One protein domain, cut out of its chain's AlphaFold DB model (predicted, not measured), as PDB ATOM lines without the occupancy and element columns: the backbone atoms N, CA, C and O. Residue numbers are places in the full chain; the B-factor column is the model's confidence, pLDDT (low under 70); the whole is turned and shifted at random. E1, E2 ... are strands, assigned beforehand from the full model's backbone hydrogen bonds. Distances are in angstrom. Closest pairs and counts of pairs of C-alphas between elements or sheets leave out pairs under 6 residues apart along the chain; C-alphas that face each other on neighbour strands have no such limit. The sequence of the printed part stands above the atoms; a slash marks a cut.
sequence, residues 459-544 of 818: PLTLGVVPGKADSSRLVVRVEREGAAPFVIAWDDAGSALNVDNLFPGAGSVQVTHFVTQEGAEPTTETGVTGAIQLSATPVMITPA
ATOM      1  N   PRO A 459     458.374 367.082 383.866       71.06
ATOM      2  CA  PRO A 459     458.274 365.637 383.713       71.06
ATOM      3  C   PRO A 459     459.644 365.031 383.405       71.06
ATOM      4  O   PRO A 459     460.389 365.567 382.574       71.06
ATOM      5  N   LEU A 460     459.952 363.885 384.020       71.12
ATOM      6  CA  LEU A 460     461.128 363.101 383.652       71.12
ATOM      7  C   LEU A 460     461.075 362.806 382.150       71.12
ATOM      8  O   LEU A 460     460.174 362.122 381.664       71.12
ATOM      9  N   THR A 461     462.045 363.335 381.410       75.88
ATOM     10  CA  THR A 461     462.146 363.093 379.973       75.88
ATOM     11  C   THR A 461     463.244 362.074 379.727       75.88
ATOM     12  O   THR A 461     464.418 362.335 379.989       75.88
ATOM     13  N   LEU A 462     462.848 360.918 379.199       75.56
ATOM     14  CA  LEU A 462     463.741 359.850 378.765       75.56
ATOM     15  C   LEU A 462     463.822 359.895 377.236       75.56
ATOM     16  O   LEU A 462     462.801 359.828 376.549       75.56
ATOM     17  N   GLY A 463     465.025 360.057 376.688       59.25
ATOM     18  CA  GLY A 463     465.236 360.218 375.252       59.25
ATOM     19  C   GLY A 463     466.420 359.417 374.730       59.25
ATOM     20  O   GLY A 463     467.320 359.038 375.476       59.25
ATOM     21  N   VAL A 464     466.446 359.222 373.411       48.03
ATOM     22  CA  VAL A 464     467.600 358.680 372.685       48.03
ATOM     23  C   VAL A 464     468.283 359.835 371.955       48.03
ATOM     24  O   VAL A 464     467.837 360.256 370.885       48.03
ATOM     25  N   VAL A 465     469.374 360.365 372.508       48.50
ATOM     26  CA  VAL A 465     470.264 361.257 371.750       48.50
ATOM     27  C   VAL A 465     471.128 360.379 370.833       48.50
ATOM     28  O   VAL A 465     471.735 359.418 371.304       48.50
ATOM     29  N   PRO A 466     471.242 360.663 369.521       36.91
ATOM     30  CA  PRO A 466     472.118 359.894 368.639       36.91
ATOM     31  C   PRO A 466     473.559 359.836 369.183       36.91
ATOM     32  O   PRO A 466     474.254 360.849 369.221       36.91
ATOM     33  N   GLY A 467     474.000 358.649 369.615       44.44
ATOM     34  CA  GLY A 467     475.318 358.423 370.228       44.44
ATOM     35  C   GLY A 467     475.355 358.379 371.766       44.44
ATOM     36  O   GLY A 467     476.416 358.086 372.307       44.44
ATOM     37  N   LYS A 468     474.233 358.617 372.462       50.06
ATOM     38  CA  LYS A 468     474.058 358.412 373.912       50.06
ATOM     39  C   LYS A 468     472.706 357.729 374.150       50.06
ATOM     40  O   LYS A 468     471.669 358.371 374.011       50.06
ATOM     41  N   ALA A 469     472.722 356.426 374.434       42.47
ATOM     42  CA  ALA A 469     471.501 355.624 374.555       42.47
ATOM     43  C   ALA A 469     470.588 356.066 375.718       42.47
ATOM     44  O   ALA A 469     469.382 355.877 375.614       42.47
ATOM     45  N   ASP A 470     471.138 356.769 376.716       57.75
ATOM     46  CA  ASP A 470     470.465 357.039 377.991       57.75
ATOM     47  C   ASP A 470     470.444 358.544 378.296       57.75
ATOM     48  O   ASP A 470     470.921 358.998 379.335       57.75
ATOM     49  N   SER A 471     469.976 359.366 377.349       60.72
ATOM     50  CA  SER A 471     469.832 360.797 377.633       60.72
ATOM     51  C   SER A 471     468.594 361.037 378.486       60.72
ATOM     52  O   SER A 471     467.476 360.699 378.092       60.72
ATOM     53  N   SER A 472     468.802 361.653 379.638       80.31
ATOM     54  CA  SER A 472     467.759 361.972 380.597       80.31
ATOM     55  C   SER A 472     467.816 363.447 380.977       80.31
ATOM     56  O   SER A 472     468.888 364.062 381.037       80.31
ATOM     57  N   ARG A 473     466.638 364.007 381.240       90.44
ATOM     58  CA  ARG A 473     466.475 365.309 381.879       90.44
ATOM     59  C   ARG A 473     465.464 365.168 383.003       90.44
ATOM     60  O   ARG A 473     464.356 364.684 382.768       90.44
ATOM     61  N   LEU A 474     465.847 365.629 384.186       90.00
ATOM     62  CA  LEU A 474     464.952 365.752 385.327       90.00
ATOM     63  C   LEU A 474     465.156 367.114 385.979       90.00
ATOM     64  O   LEU A 474     466.291 367.564 386.137       90.00
ATOM     65  N   VAL A 475     464.049 367.739 386.375       91.50
ATOM     66  CA  VAL A 475     464.025 368.886 387.283       91.50
ATOM     67  C   VAL A 475     462.940 368.610 388.306       91.50
ATOM     68  O   VAL A 475     461.750 368.588 387.982       91.50
ATOM     69  N   VAL A 476     463.357 368.359 389.538       91.44
ATOM     70  CA  VAL A 476     462.468 367.843 390.567       91.44
ATOM     71  C   VAL A 476     462.611 368.626 391.856       91.44
ATOM     72  O   VAL A 476     463.728 368.873 392.304       91.44
ATOM     73  N   ARG A 477     461.478 369.025 392.434       90.25
ATOM     74  CA  ARG A 477     461.413 369.707 393.722       90.25
ATOM     75  C   ARG A 477     461.163 368.691 394.821       90.25
ATOM     76  O   ARG A 477     460.277 367.849 394.698       90.25
ATOM     77  N   VAL A 478     461.934 368.783 395.888       87.69
ATOM     78  CA  VAL A 478     461.808 367.941 397.071       87.69
ATOM     79  C   VAL A 478     461.328 368.811 398.221       87.69
ATOM     80  O   VAL A 478     461.963 369.822 398.543       87.69
ATOM     81  N   GLU A 479     460.205 368.417 398.816       84.38
ATOM     82  CA  GLU A 479     459.618 369.081 399.977       84.38
ATOM     83  C   GLU A 479     460.115 368.422 401.267       84.38
ATOM     84  O   GLU A 479     460.315 367.201 401.335       84.38
ATOM     85  N   ARG A 480     460.326 369.242 402.301       79.69
ATOM     86  CA  ARG A 480     460.849 368.801 403.595       79.69
ATOM     87  C   ARG A 480     460.075 369.402 404.753       79.69
ATOM     88  O   ARG A 480     459.714 370.573 404.726       79.69
ATOM     89  N   GLU A 481     459.909 368.616 405.804       74.19
ATOM     90  CA  GLU A 481     459.379 369.073 407.080       74.19
ATOM     91  C   GLU A 481     460.395 369.968 407.791       74.19
ATOM     92  O   GLU A 481     461.556 369.593 407.977       74.19
ATOM     93  N   GLY A 482     459.965 371.164 408.198       73.12
ATOM     94  CA  GLY A 482     460.785 372.076 409.000       73.12
ATOM     95  C   GLY A 482     462.046 372.611 408.305       73.12
ATOM     96  O   GLY A 482     462.888 373.214 408.971       73.12
ATOM     97  N   ALA A 483     462.197 372.413 406.990       78.06
ATOM     98  CA  ALA A 483     463.341 372.881 406.212       78.06
ATOM     99  C   ALA A 483     462.908 373.408 404.839       78.06
ATOM    100  O   ALA A 483     461.925 372.954 404.263       78.06
ATOM    101  N   ALA A 484     463.674 374.350 404.279       83.94
ATOM    102  CA  ALA A 484     463.390 374.874 402.946       83.94
ATOM    103  C   ALA A 484     463.424 373.749 401.889       83.94
ATOM    104  O   ALA A 484     464.293 372.867 401.980       83.94
ATOM    105  N   PRO A 485     462.537 373.780 400.879       88.94
ATOM    106  CA  PRO A 485     462.585 372.831 399.778       88.94
ATOM    107  C   PRO A 485     463.872 373.002 398.974       88.94
ATOM    108  O   PRO A 485     464.529 374.047 399.010       88.94
ATOM    109  N   PHE A 486     464.216 371.979 398.206       93.75
ATOM    110  CA  PHE A 486     465.346 372.025 397.286       93.75
ATOM    111  C   PHE A 486     464.970 371.407 395.943       93.75
ATOM    112  O   PHE A 486     463.955 370.727 395.815       93.75
ATOM    113  N   VAL A 487     465.776 371.669 394.919       95.00
ATOM    114  CA  VAL A 487     465.592 371.116 393.579       95.00
ATOM    115  C   VAL A 487     466.802 370.276 393.211       95.00
ATOM    116  O   VAL A 487     467.931 370.729 393.365       95.00
ATOM    117  N   ILE A 488     466.582 369.075 392.687       96.31
ATOM    118  CA  ILE A 488     467.623 368.309 391.997       96.31
ATOM    119  C   ILE A 488     467.376 368.430 390.499       96.31
ATOM    120  O   ILE A 488     466.246 368.285 390.030       96.31
ATOM    121  N   ALA A 489     468.433 368.711 389.741       95.94
ATOM    122  CA  ALA A 489     468.329 368.859 388.299       95.94
ATOM    123  C   ALA A 489     469.532 368.280 387.551       95.94
ATOM    124  O   ALA A 489     470.670 368.373 388.008       95.94
ATOM    125  N   TRP A 490     469.280 367.728 386.365       96.06
ATOM    126  CA  TRP A 490     470.308 367.376 385.383       96.06
ATOM    127  C   TRP A 490     469.733 367.369 383.966       96.06
ATOM    128  O   TRP A 490     468.519 367.294 383.764       96.06
ATOM    129  N   ASP A 491     470.621 367.423 382.976       93.88
ATOM    130  CA  ASP A 491     470.268 367.268 381.568       93.88
ATOM    131  C   ASP A 491     471.470 366.769 380.758       93.88
ATOM    132  O   ASP A 491     472.450 367.490 380.545       93.88
ATOM    133  N   ASP A 492     471.379 365.544 380.246       89.81
ATOM    134  CA  ASP A 492     472.445 364.918 379.456       89.81
ATOM    135  C   ASP A 492     472.686 365.581 378.088       89.81
ATOM    136  O   ASP A 492     473.760 365.402 377.485       89.81
ATOM    137  N   ALA A 493     471.700 366.339 377.595       87.62
ATOM    138  CA  ALA A 493     471.799 367.153 376.386       87.62
ATOM    139  C   ALA A 493     472.366 368.554 376.665       87.62
ATOM    140  O   ALA A 493     472.747 369.256 375.726       87.62
ATOM    141  N   GLY A 494     472.454 368.945 377.939       89.19
ATOM    142  CA  GLY A 494     472.978 370.230 378.367       89.19
ATOM    143  C   GLY A 494     472.117 371.394 377.899       89.19
ATOM    144  O   GLY A 494     472.595 372.269 377.173       89.19
ATOM    145  N   SER A 495     470.848 371.440 378.304       89.75
ATOM    146  CA  SER A 495     470.040 372.649 378.144       89.75
ATOM    147  C   SER A 495     470.069 373.539 379.392       89.75
ATOM    148  O   SER A 495     470.569 373.164 380.455       89.75
ATOM    149  N   ALA A 496     469.585 374.768 379.234       92.06
ATOM    150  CA  ALA A 496     469.555 375.747 380.305       92.06
ATOM    151  C   ALA A 496     468.337 375.542 381.221       92.06
ATOM    152  O   ALA A 496     467.249 375.210 380.749       92.06
ATOM    153  N   LEU A 497     468.507 375.796 382.518       93.44
ATOM    154  CA  LEU A 497     467.437 375.855 383.511       93.44
ATOM    155  C   LEU A 497     467.376 377.268 384.089       93.44
ATOM    156  O   LEU A 497     468.381 377.773 384.580       93.44
ATOM    157  N   ASN A 498     466.212 377.913 384.025       92.56
ATOM    158  CA  ASN A 498     466.017 379.204 384.679       92.56
ATOM    159  C   ASN A 498     465.706 378.987 386.166       92.56
ATOM    160  O   ASN A 498     464.651 378.441 386.492       92.56
ATOM    161  N   VAL A 499     466.615 379.411 387.045       91.88
ATOM    162  CA  VAL A 499     466.495 379.188 388.492       91.88
ATOM    163  C   VAL A 499     465.602 380.207 389.197       91.88
ATOM    164  O   VAL A 499     465.118 379.918 390.288       91.88
ATOM    165  N   ASP A 500     465.311 381.349 388.564       86.31
ATOM    166  CA  ASP A 500     464.545 382.446 389.179       86.31
ATOM    167  C   ASP A 500     463.100 382.044 389.526       86.31
ATOM    168  O   ASP A 500     462.464 382.653 390.382       86.31
ATOM    169  N   ASN A 501     462.579 381.003 388.871       85.50
ATOM    170  CA  ASN A 501     461.213 380.517 389.069       85.50
ATOM    171  C   ASN A 501     461.129 379.270 389.960       85.50
ATOM    172  O   ASN A 501     460.024 378.802 390.225       85.50
ATOM    173  N   LEU A 502     462.262 378.706 390.397       87.94
ATOM    174  CA  LEU A 502     462.259 377.479 391.204       87.94
ATOM    175  C   LEU A 502     461.770 377.744 392.632       87.94
ATOM    176  O   LEU A 502     461.086 376.906 393.216       87.94
ATOM    177  N   PHE A 503     462.084 378.929 393.162       87.38
ATOM    178  CA  PHE A 503     461.737 379.347 394.518       87.38
ATOM    179  C   PHE A 503     461.167 380.770 394.494       87.38
ATOM    180  O   PHE A 503     461.922 381.741 394.603       87.38
ATOM    181  N   PRO A 504     459.843 380.928 394.322       83.31
ATOM    182  CA  PRO A 504     459.211 382.241 394.322       83.31
ATOM    183  C   PRO A 504     459.569 383.031 395.587       83.31
ATOM    184  O   PRO A 504     459.363 382.562 396.702       83.31
ATOM    185  N   GLY A 505     460.120 384.233 395.410       83.31
ATOM    186  CA  GLY A 505     460.531 385.107 396.514       83.31
ATOM    187  C   GLY A 505     461.992 384.962 396.951       83.31
ATOM    188  O   GLY A 505     462.491 385.855 397.633       83.31
ATOM    189  N   ALA A 506     462.712 383.926 396.512       83.88
ATOM    190  CA  ALA A 506     464.154 383.855 396.723       83.88
ATOM    191  C   ALA A 506     464.862 384.880 395.819       83.88
ATOM    192  O   ALA A 506     464.720 384.853 394.598       83.88
ATOM    193  N   GLY A 507     465.643 385.796 396.403       86.31
ATOM    194  CA  GLY A 507     466.408 386.785 395.631       86.31
ATOM    195  C   GLY A 507     467.577 386.184 394.837       86.31
ATOM    196  O   GLY A 507     468.079 386.811 393.907       86.31
ATOM    197  N   SER A 508     468.024 384.984 395.217       91.88
ATOM    198  CA  SER A 508     469.023 384.169 394.517       91.88
ATOM    199  C   SER A 508     468.997 382.731 395.047       91.88
ATOM    200  O   SER A 508     468.354 382.454 396.063       91.88
ATOM    201  N   VAL A 509     469.719 381.822 394.390       94.56
ATOM    202  CA  VAL A 509     469.866 380.423 394.827       94.56
ATOM    203  C   VAL A 509     471.325 380.059 395.107       94.56
ATOM    204  O   VAL A 509     472.258 380.763 394.694       94.56
ATOM    205  N   GLN A 510     471.520 378.946 395.812       96.00
ATOM    206  CA  GLN A 510     472.787 378.226 395.876       96.00
ATOM    207  C   GLN A 510     472.708 376.990 394.980       96.00
ATOM    208  O   GLN A 510     471.683 376.313 394.948       96.00
ATOM    209  N   VAL A 511     473.780 376.704 394.243       96.31
ATOM    210  CA  VAL A 511     473.900 375.529 393.372       96.31
ATOM    211  C   VAL A 511     475.067 374.686 393.863       96.31
ATOM    212  O   VAL A 511     476.226 375.067 393.698       96.31
ATOM    213  N   THR A 512     474.760 373.548 394.473       96.62
ATOM    214  CA  THR A 512     475.731 372.544 394.907       96.62
ATOM    215  C   THR A 512     475.905 371.496 393.812       96.62
ATOM    216  O   THR A 512     474.952 370.832 393.402       96.62
ATOM    217  N   HIS A 513     477.133 371.335 393.332       95.75
ATOM    218  CA  HIS A 513     477.490 370.340 392.324       95.75
ATOM    219  C   HIS A 513     477.867 369.022 392.993       95.75
ATOM    220  O   HIS A 513     478.696 368.992 393.908       95.75
ATOM    221  N   PHE A 514     477.291 367.928 392.498       95.62
ATOM    222  CA  PHE A 514     477.677 366.587 392.922       95.62
ATOM    223  C   PHE A 514     479.087 366.234 392.417       95.62
ATOM    224  O   PHE A 514     479.536 366.686 391.359       95.62
ATOM    225  N   VAL A 515     479.798 365.416 393.187       94.44
ATOM    226  CA  VAL A 515     481.203 365.066 392.960       94.44
ATOM    227  C   VAL A 515     481.327 364.022 391.852       94.44
ATOM    228  O   VAL A 515     480.574 363.053 391.809       94.44
ATOM    229  N   THR A 516     482.314 364.181 390.968       92.12
ATOM    230  CA  THR A 516     482.620 363.206 389.903       92.12
ATOM    231  C   THR A 516     484.040 362.651 389.955       92.12
ATOM    232  O   THR A 516     484.349 361.689 389.254       92.12
ATOM    233  N   GLN A 517     484.915 363.233 390.777       89.94
ATOM    234  CA  GLN A 517     486.332 362.876 390.849       89.94
ATOM    235  C   GLN A 517     486.716 362.409 392.249       89.94
ATOM    236  O   GLN A 517     486.257 362.954 393.248       89.94
ATOM    237  N   GLU A 518     487.574 361.393 392.319       86.75
ATOM    238  CA  GLU A 518     488.075 360.860 393.585       86.75
ATOM    239  C   GLU A 518     488.821 361.941 394.384       86.75
ATOM    240  O   GLU A 518     489.669 362.656 393.845       86.75
ATOM    241  N   GLY A 519     488.487 362.064 395.672       85.12
ATOM    242  CA  GLY A 519     489.071 363.058 396.577       85.12
ATOM    243  C   GLY A 519     488.625 364.505 396.340       85.12
ATOM    244  O   GLY A 519     489.177 365.406 396.970       85.12
ATOM    245  N   ALA A 520     487.670 364.750 395.438       86.31
ATOM    246  CA  ALA A 520     487.059 366.063 395.290       86.31
ATOM    247  C   ALA A 520     485.940 366.269 396.321       86.31
ATOM    248  O   ALA A 520     485.207 365.346 396.661       86.31
ATOM    249  N   GLU A 521     485.816 367.508 396.790       89.75
ATOM    250  CA  GLU A 521     484.732 367.947 397.667       89.75
ATOM    251  C   GLU A 521     483.583 368.541 396.837       89.75
ATOM    252  O   GLU A 521     483.839 369.094 395.757       89.75
ATOM    253  N   PRO A 522     482.334 368.488 397.329       91.12
ATOM    254  CA  PRO A 522     481.214 369.182 396.703       91.12
ATOM    255  C   PRO A 522     481.500 370.684 396.590       91.12
ATOM    256  O   PRO A 522     481.945 371.326 397.545       91.12
ATOM    257  N   THR A 523     481.230 371.275 395.428       93.38
ATOM    258  CA  THR A 523     481.387 372.721 395.220       93.38
ATOM    259  C   THR A 523     480.027 373.398 395.250       93.38
ATOM    260  O   THR A 523     479.059 372.878 394.705       93.38
ATOM    261  N   THR A 524     479.936 374.567 395.889       94.25
ATOM    262  CA  THR A 524     478.692 375.347 395.950       94.25
ATOM    263  C   THR A 524     478.912 376.742 395.384       94.25
ATOM    264  O   THR A 524     479.796 377.474 395.831       94.25
ATOM    265  N   GLU A 525     478.098 377.109 394.400       94.25
ATOM    266  CA  GLU A 525     477.999 378.462 393.860       94.25
ATOM    267  C   GLU A 525     476.864 379.201 394.570       94.25
ATOM    268  O   GLU A 525     475.745 378.705 394.637       94.25
ATOM    269  N   THR A 526     477.131 380.388 395.110       93.12
ATOM    270  CA  THR A 526     476.141 381.185 395.853       93.12
ATOM    271  C   THR A 526     475.727 382.426 395.074       93.12
ATOM    272  O   THR A 526     476.562 383.021 394.390       93.12
ATOM    273  N   GLY A 527     474.492 382.892 395.265       88.44
ATOM    274  CA  GLY A 527     474.027 384.135 394.645       88.44
ATOM    275  C   GLY A 527     473.716 383.976 393.157       88.44
ATOM    276  O   GLY A 527     473.833 384.934 392.395       88.44
ATOM    277  N   VAL A 528     473.374 382.758 392.736       91.38
ATOM    278  CA  VAL A 528     473.074 382.442 391.341       91.38
ATOM    279  C   VAL A 528     471.673 382.952 390.999       91.38
ATOM    280  O   VAL A 528     470.728 382.763 391.764       91.38
ATOM    281  N   THR A 529     471.550 383.609 389.848       92.38
ATOM    282  CA  THR A 529     470.296 384.144 389.292       92.38
ATOM    283  C   THR A 529     470.262 383.893 387.786       92.38
ATOM    284  O   THR A 529     471.318 383.865 387.143       92.38
ATOM    285  N   GLY A 530     469.077 383.796 387.195       92.69
ATOM    286  CA  GLY A 530     468.872 383.623 385.761       92.69
ATOM    287  C   GLY A 530     469.011 382.174 385.296       92.69
ATOM    288  O   GLY A 530     468.546 381.238 385.936       92.69
ATOM    289  N   ALA A 531     469.614 381.973 384.126       93.12
ATOM    290  CA  ALA A 531     469.760 380.647 383.536       93.12
ATOM    291  C   ALA A 531     471.090 379.993 383.935       93.12
ATOM    292  O   ALA A 531     472.154 380.556 383.671       93.12
ATOM    293  N   ILE A 532     471.031 378.780 384.488       94.75
ATOM    294  CA  ILE A 532     472.193 377.904 384.670       94.75
ATOM    295  C   ILE A 532     472.249 376.859 383.562       94.75
ATOM    296  O   ILE A 532     471.226 376.459 383.007       94.75
ATOM    297  N   GLN A 533     473.455 376.407 383.241       95.75
ATOM    298  CA  GLN A 533     473.675 375.379 382.237       95.75
ATOM    299  C   GLN A 533     473.684 374.005 382.913       95.75
ATOM    300  O   GLN A 533     474.609 373.707 383.665       95.75
ATOM    301  N   LEU A 534     472.675 373.169 382.650       95.25
ATOM    302  CA  LEU A 534     472.669 371.800 383.166       95.25
ATOM    303  C   LEU A 534     473.649 370.917 382.384       95.25
ATOM    304  O   LEU A 534     474.077 371.258 381.274       95.25
ATOM    305  N   SER A 535     474.008 369.781 382.986       93.88
ATOM    306  CA  SER A 535     474.898 368.773 382.412       93.88
ATOM    307  C   SER A 535     474.479 367.359 382.835       93.88
ATOM    308  O   SER A 535     473.485 367.186 383.540       93.88
ATOM    309  N   ALA A 536     475.261 366.353 382.432       91.31
ATOM    310  CA  ALA A 536     475.081 364.975 382.885       91.31
ATOM    311  C   ALA A 536     475.364 364.785 384.384       91.31
ATOM    312  O   ALA A 536     474.835 363.852 384.987       91.31
ATOM    313  N   THR A 537     476.178 365.659 384.981       94.81
ATOM    314  CA  THR A 537     476.382 365.700 386.428       94.81
ATOM    315  C   THR A 537     475.207 366.429 387.065       94.81
ATOM    316  O   THR A 537     474.963 367.586 386.702       94.81
ATOM    317  N   PRO A 538     474.478 365.783 387.990       96.75
ATOM    318  CA  PRO A 538     473.392 366.440 388.693       96.75
ATOM    319  C   PRO A 538     473.871 367.628 389.522       96.75
ATOM    320  O   PRO A 538     475.033 367.704 389.931       96.75
ATOM    321  N   VAL A 539     472.942 368.533 389.804       97.31
ATOM    322  CA  VAL A 539     473.112 369.631 390.755       97.31
ATOM    323  C   VAL A 539     471.960 369.628 391.750       97.31
ATOM    324  O   VAL A 539     470.838 369.245 391.412       97.31
ATOM    325  N   MET A 540     472.244 370.069 392.969       96.88
ATOM    326  CA  MET A 540     471.254 370.389 393.987       96.88
ATOM    327  C   MET A 540     471.157 371.910 394.108       96.88
ATOM    328  O   MET A 540     472.171 372.595 394.205       96.88
ATOM    329  N   ILE A 541     469.944 372.445 394.075       96.38
ATOM    330  CA  ILE A 541     469.658 373.876 394.075       96.38
ATOM    331  C   ILE A 541     468.804 374.185 395.300       96.38
ATOM    332  O   ILE A 541     467.735 373.602 395.471       96.38
ATOM    333  N   THR A 542     469.254 375.108 396.140       94.12
ATOM    334  CA  THR A 542     468.537 375.549 397.344       94.12
ATOM    335  C   THR A 542     468.308 377.060 397.296       94.12
ATOM    336  O   THR A 542     469.086 377.780 396.661       94.12
ATOM    337  N   PRO A 543     467.265 377.596 397.955       91.94
ATOM    338  CA  PRO A 543     467.157 379.034 398.170       91.94
ATOM    339  C   PRO A 543     468.416 379.549 398.877       91.94
ATOM    340  O   PRO A 543     468.886 378.932 399.833       91.94
ATOM    341  N   ALA A 544     468.975 380.675 398.432       87.81
ATOM    342  CA  ALA A 544     470.008 381.329 399.222       87.81
ATOM    343  C   ALA A 544     469.345 381.872 400.490       87.81
ATOM    344  O   ALA A 544     468.473 382.733 400.398       87.81
TER     345      ALA A 544
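Overview. This is residues 459 to 544 of the 818 residues of an uncharacterized protein of Ardenticatena maritima (UniProt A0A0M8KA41). What is the main picture? A twisted wall of six strands has the small ribbon E4 and E7 over one face, across a gap from E8. The hairpin of E1 and E2 makes one end of the long axis. What are the counts and size? The 86 printed residues hold eight named strands, E1 to E8, and no named helix: all strand, antiparallel, ordered E1 E2 E3 E8 E5 E6. The whole is compact, with a radius of gyration of the C-alphas of 13.6 A and spans of 41 by 33 by 26 A.

Along the chain. Where are the large sheet's strands? E1 is residues 459 to 465, from C-alpha 459 at (458.274, 365.637, 383.713), and E2 is 468 to 480, 34.1 A long. E3 is 486 to 491, E8 539 to 543, E5 509 to 513 and E6 523 to 528. Where is the ribbon? E4 is residues 496 to 498 and E7 531 to 533, ending at C-alpha 533 (473.675, 375.379, 382.237).

Arrangement. How is the sheet joined? E1, E2 and E3 form a meander, each strand the antiparallel neighbour of the one before, with N 463 and O 471 at 2.9 A and N 478 and O 486 at 2.8 A. E3 and E8 have N 541 and O 487 at 2.7 A, E8 and E5 N 510 and O 542 at 2.8 A, and the hairpin E5 and E6 N 511 and O 525 at 2.8 A. How does the ribbon stand? E4 and E7 are antiparallel at 149 degrees, with N 497 and O 532 at 2.8 A, and are apart from the other six strands.

Size, cuts and confidence. How far does it reach? The two C-alphas farthest apart, of Pro 466 and Gly 482, are 43.7 A apart. Is anything cut or uncertain? The printed part has no cut and no long link; pLDDT is under 70 at residues 463 to 471.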